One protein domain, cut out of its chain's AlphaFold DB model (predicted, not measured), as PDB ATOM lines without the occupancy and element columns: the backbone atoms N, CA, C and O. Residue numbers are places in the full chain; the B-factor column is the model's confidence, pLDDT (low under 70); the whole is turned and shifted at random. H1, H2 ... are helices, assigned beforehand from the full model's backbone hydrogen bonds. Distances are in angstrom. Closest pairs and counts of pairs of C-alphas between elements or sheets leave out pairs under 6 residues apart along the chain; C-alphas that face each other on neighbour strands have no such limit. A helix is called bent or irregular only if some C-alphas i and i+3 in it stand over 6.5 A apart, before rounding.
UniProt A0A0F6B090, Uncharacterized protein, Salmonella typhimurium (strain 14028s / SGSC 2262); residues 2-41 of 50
ATOM      1  N   THR A   2     202.508 201.547 220.922       74.56
ATOM      2  CA  THR A   2     201.496 201.802 219.876       74.56
ATOM      3  C   THR A   2     201.047 203.269 219.838       74.56
ATOM      4  O   THR A   2     201.035 203.874 218.772       74.56
ATOM      5  N   ILE A   3     200.809 203.881 221.005       74.31
ATOM      6  CA  ILE A   3     200.349 205.280 221.132       74.31
ATOM      7  C   ILE A   3     201.416 206.274 220.644       74.31
ATOM      8  O   ILE A   3     201.111 207.241 219.953       74.31
ATOM      9  N   SER A   4     202.699 206.018 220.929       79.44
ATOM     10  CA  SER A   4     203.805 206.875 220.468       79.44
ATOM     11  C   SER A   4     203.936 206.911 218.942       79.44
ATOM     12  O   SER A   4     204.437 207.894 218.397       79.44
ATOM     13  N   ASN A   5     203.487 205.858 218.251       81.19
ATOM     14  CA  ASN A   5     203.512 205.806 216.794       81.19
ATOM     15  C   ASN A   5     202.378 206.629 216.163       81.19
ATOM     16  O   ASN A   5     202.556 207.138 215.061       81.19
ATOM     17  N   TRP A   6     201.266 206.856 216.876       82.12
ATOM     18  CA  TRP A   6     200.138 207.664 216.388       82.12
ATOM     19  C   TRP A   6     200.537 209.104 216.069       82.12
ATOM     20  O   TRP A   6     199.978 209.708 215.160       82.12
ATOM     21  N   LYS A   7     201.571 209.636 216.735       75.19
ATOM     22  CA  LYS A   7     202.138 210.950 216.400       75.19
ATOM     23  C   LYS A   7     202.751 210.995 214.992       75.19
ATOM     24  O   LYS A   7     202.813 212.061 214.397       75.19
ATOM     25  N   LYS A   8     203.238 209.859 214.478       78.12
ATOM     26  CA  LYS A   8     203.859 209.751 213.148       78.12
ATOM     27  C   LYS A   8     202.888 209.256 212.079       78.12
ATOM     28  O   LYS A   8     202.947 209.738 210.957       78.12
ATOM     29  N   THR A   9     202.032 208.289 212.406       76.38
ATOM     30  CA  THR A   9     201.132 207.635 211.440       76.38
ATOM     31  C   THR A   9     199.708 208.187 211.448       76.38
ATOM     32  O   THR A   9     198.914 207.823 210.586       76.38
ATOM     33  N   GLY A  10     199.368 209.039 212.416       76.69
ATOM     34  CA  GLY A  10     197.991 209.424 212.707       76.69
ATOM     35  C   GLY A  10     197.299 208.429 213.640       76.69
ATOM     36  O   GLY A  10     197.741 207.288 213.821       76.69
ATOM     37  N   ILE A  11     196.218 208.896 214.265       78.62
ATOM     38  CA  ILE A  11     195.388 208.095 215.169       78.62
ATOM     39  C   ILE A  11     194.481 207.180 214.327       78.62
ATOM     40  O   ILE A  11     193.867 207.659 213.369       78.62
ATOM     41  N   PRO A  12     194.372 205.881 214.659       77.38
ATOM     42  CA  PRO A  12     193.454 204.970 213.983       77.38
ATOM     43  C   PRO A  12     191.993 205.396 214.183       77.38
ATOM     44  O   PRO A  12     191.644 205.795 215.294       77.38
ATOM     45  N   PRO A  13     191.116 205.232 213.175       72.62
ATOM     46  CA  PRO A  13     189.714 205.653 213.253       72.62
ATOM     47  C   PRO A  13     188.933 205.031 214.416       72.62
ATOM     48  O   PRO A  13     188.059 205.684 214.975       72.62
ATOM     49  N   ASP A  14     189.313 203.830 214.849       80.00
ATOM     50  CA  ASP A  14     188.716 203.145 216.000       80.00
ATOM     51  C   ASP A  14     188.908 203.914 217.326       80.00
ATOM     52  O   ASP A  14     188.018 203.978 218.168       80.00
ATOM     53  N   HIS A  15     190.049 204.594 217.485       78.69
ATOM     54  CA  HIS A  15     190.377 205.357 218.695       78.69
ATOM     55  C   HIS A  15     190.008 206.835 218.606       78.69
ATOM     56  O   HIS A  15     189.990 207.524 219.626       78.69
ATOM     57  N   ILE A  16     189.699 207.331 217.408       77.44
ATOM     58  CA  ILE A  16     189.318 208.727 217.186       77.44
ATOM     59  C   ILE A  16     188.099 209.099 218.037       77.44
ATOM     60  O   ILE A  16     188.082 210.177 218.627       77.44
ATOM     61  N   ARG A  17     187.118 208.197 218.165       75.38
ATOM     62  CA  ARG A  17     185.914 208.449 218.965       75.38
ATOM     63  C   ARG A  17     186.222 208.598 220.453       75.38
ATOM     64  O   ARG A  17     185.806 209.579 221.057       75.38
ATOM     65  N   SER A  18     187.006 207.685 221.023       80.25
ATOM     66  CA  SER A  18     187.407 207.771 222.432       80.25
ATOM     67  C   SER A  18     188.269 209.002 222.711       80.25
ATOM     68  O   SER A  18     188.124 209.632 223.753       80.25
ATOM     69  N   VAL A  19     189.155 209.380 221.784       78.56
ATOM     70  CA  VAL A  19     189.969 210.597 221.926       78.56
ATOM     71  C   VAL A  19     189.090 211.847 221.858       78.56
ATOM     72  O   VAL A  19     189.263 212.731 222.692       78.56
ATOM     73  N   PHE A  20     188.122 211.910 220.940       78.88
ATOM     74  CA  PHE A  20     187.157 213.009 220.860       78.88
ATOM     75  C   PHE A  20     186.326 213.137 222.143       78.88
ATOM     76  O   PHE A  20     186.224 214.230 222.691       78.88
ATOM     77  N   GLU A  21     185.802 212.030 222.676       77.62
ATOM     78  CA  GLU A  21     185.014 212.032 223.917       77.62
ATOM     79  C   GLU A  21     185.830 212.482 225.140       77.62
ATOM     80  O   GLU A  21     185.297 213.138 226.032       77.62
ATOM     81  N   LEU A  22     187.128 212.164 225.181       80.75
ATOM     82  CA  LEU A  22     188.006 212.502 226.305       80.75
ATOM     83  C   LEU A  22     188.632 213.899 226.209       80.75
ATOM     84  O   LEU A  22     188.919 214.508 227.236       80.75
ATOM     85  N   THR A  23     188.901 214.388 224.998       79.12
ATOM     86  CA  THR A  23     189.672 215.628 224.781       79.12
ATOM     87  C   THR A  23     188.851 216.763 224.179       79.12
ATOM     88  O   THR A  23     189.292 217.908 224.217       79.12
ATOM     89  N   GLY A  24     187.682 216.467 223.604       71.06
ATOM     90  CA  GLY A  24     186.895 217.419 222.821       71.06
ATOM     91  C   GLY A  24     187.548 217.828 221.496       71.06
ATOM     92  O   GLY A  24     186.980 218.644 220.773       71.06
ATOM     93  N   VAL A  25     188.724 217.276 221.162       73.50
ATOM     94  CA  VAL A  25     189.434 217.565 219.912       73.50
ATOM     95  C   VAL A  25     188.746 216.836 218.781       73.50
ATOM     96  O   VAL A  25     188.625 215.608 218.780       73.50
ATOM     97  N   THR A  26     188.298 217.608 217.807       69.94
ATOM     98  CA  THR A  26     187.531 217.087 216.687       69.94
ATOM     99  C   THR A  26     188.380 216.161 215.802       69.94
ATOM    100  O   THR A  26     189.580 216.384 215.611       69.94
ATOM    101  N   PRO A  27     187.791 215.115 215.203       71.75
ATOM    102  CA  PRO A  27     188.558 214.173 214.385       71.75
ATOM    103  C   PRO A  27     189.234 214.784 213.156       71.75
ATOM    104  O   PRO A  27     190.245 214.251 212.695       71.75
ATOM    105  N   HIS A  28     188.712 215.906 212.649       71.88
ATOM    106  CA  HIS A  28     189.323 216.638 211.541       71.88
ATOM    107  C   HIS A  28     190.651 217.297 211.945       71.88
ATOM    108  O   HIS A  28     191.565 217.366 211.127       71.88
ATOM    109  N   GLU A  29     190.808 217.703 213.211       67.94
ATOM    110  CA  GLU A  29     192.086 218.192 213.742       67.94
ATOM    111  C   GLU A  29     193.091 217.054 213.964       67.94
ATOM    112  O   GLU A  29     194.297 217.245 213.817       67.94
ATOM    113  N   LEU A  30     192.607 215.848 214.282       69.56
ATOM    114  CA  LEU A  30     193.453 214.670 214.506       69.56
ATOM    115  C   LEU A  30     193.952 214.041 213.198       69.56
ATOM    116  O   LEU A  30     195.065 213.511 213.150       69.56
ATOM    117  N   ARG A  31     193.131 214.060 212.143       69.94
ATOM    118  CA  ARG A  31     193.437 213.471 210.831       69.94
ATOM    119  C   ARG A  31     192.767 214.281 209.710       69.94
ATOM    120  O   ARG A  31     191.765 213.831 209.151       69.94
ATOM    121  N   PRO A  32     193.364 215.413 209.296       66.12
ATOM    122  CA  PRO A  32     192.850 216.202 208.170       66.12
ATOM    123  C   PRO A  32     192.884 215.430 206.837       66.12
ATOM    124  O   PRO A  32     192.162 215.762 205.908       66.12
ATOM    125  N   ASP A  33     193.702 214.375 206.761       68.69
ATOM    126  CA  ASP A  33     193.823 213.470 205.610       68.69
ATOM    127  C   ASP A  33     192.602 212.549 205.423       68.69
ATOM    128  O   ASP A  33     192.280 212.174 204.301       68.69
ATOM    129  N   LEU A  34     191.919 212.176 206.514       64.31
ATOM    130  CA  LEU A  34     190.760 211.271 206.463       64.31
ATOM    131  C   LEU A  34     189.429 212.033 206.474       64.31
ATOM    132  O   LEU A  34     188.456 211.547 205.910       64.31
ATOM    133  N   TYR A  35     189.397 213.219 207.086       62.69
ATOM    134  CA  TYR A  35     188.182 214.011 207.274       62.69
ATOM    135  C   TYR A  35     188.358 215.428 206.705       62.69
ATOM    136  O   TYR A  35     188.597 216.371 207.462       62.69
ATOM    137  N   PRO A  36     188.256 215.594 205.371       61.62
ATOM    138  CA  PRO A  36     188.421 216.893 204.716       61.62
ATOM    139  C   PRO A  36     187.231 217.835 204.944       61.62
ATOM    140  O   PRO A  36     187.367 219.046 204.780       61.62
ATOM    141  N   ASN A  37     186.068 217.298 205.326       57.03
ATOM    142  CA  ASN A  37     184.875 218.084 205.612       57.03
ATOM    143  C   ASN A  37     184.685 218.256 207.130       57.03
ATOM    144  O   ASN A  37     184.757 217.272 207.868       57.03
ATOM    145  N   PRO A  38     184.346 219.468 207.611       55.72
ATOM    146  CA  PRO A  38     184.166 219.760 209.040       55.72
ATOM    147  C   PRO A  38     183.003 218.994 209.696       55.72
ATOM    148  O   PRO A  38     182.902 218.958 210.920       55.72
ATOM    149  N   THR A  39     182.140 218.366 208.894       54.44
ATOM    150  CA  THR A  39     180.962 217.601 209.334       54.44
ATOM    151  C   THR A  39     181.215 216.093 209.421       54.44
ATOM    152  O   THR A  39     180.440 215.393 210.060       54.44
ATOM    153  N   ASP A  40     182.296 215.582 208.824       56.28
ATOM    154  CA  ASP A  40     182.483 214.141 208.561       56.28
ATOM    155  C   ASP A  40     182.710 213.299 209.829       56.28
ATOM    156  O   ASP A  40     182.637 212.075 209.819       56.28
ATOM    157  N   ALA A  41     182.953 213.967 210.954       49.75
ATOM    158  CA  ALA A  41     183.204 213.314 212.227       49.75
ATOM    159  C   ALA A  41     182.561 214.028 213.422       49.75
ATOM    160  O   ALA A  41     182.876 213.743 214.580       49.75
TER     161      ALA A  41
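What this domain is: This is residues 2 to 41 of the 50 residues of an uncharacterized protein of Salmonella typhimurium (strain 14028s / SGSC 2262) (UniProt A0A0F6B090). The longest helix, H2, has the short helix H3 folded back against it near Ile 16, while H1 is set off at one end of the long axis, and residues 31 to 41, with no named element, loop away to the other end. The printed part has 40 residues with three named helices, in the order H1, H2, H3, and no named strand; the class is all helix, with 22 residues in helices. The whole is compact, with a radius of gyration of the C-alphas of 9.7 A, and spans 28 by 21 by 14 A.

How they stand to each other: H2, residues 13 to 23, and H3, residues 27 to 30, touch, with 4 pairs of C-alphas within 8 A. Their closest C-alphas are those of Ile 16 and Pro 27, 6.2 A apart, and their centres are 9.8 A apart. H1, residues 3 to 9, touches no helix and is apart from both H2 and H3. Of the O i to N i+4 pairs, 5 of 7 in H2 and 1 of 3 in H1 are within hydrogen-bond range; in H1, 2 of the 4 O i to N i+3 pairs are within range, and H3 is too short for an O i to N i+4 pair.

Where its parts are: H2 is 15.2 A from its first C-alpha, Pro 13 at (189.714, 205.653, 213.253), to its last, Thr 23. It is irregular, but only just: C-alphas 14 and 17 are 6.7 A apart. H1 measures 10.0 A and begins at C-alpha 3 at (200.349, 205.280, 221.132). H3 measures 4.9 A and ends at C-alpha 30 at (193.453, 214.670, 214.506).

The domain as a whole: The two C-alphas farthest apart, those of Thr 2 and Thr 39, are 28.0 A apart. The printed part has no cut, and the links H1 to H2 and H2 to H3 are tight. The mean pLDDT of the printed part is 71.9; residue 26 and residues 29 to 41 are under 70.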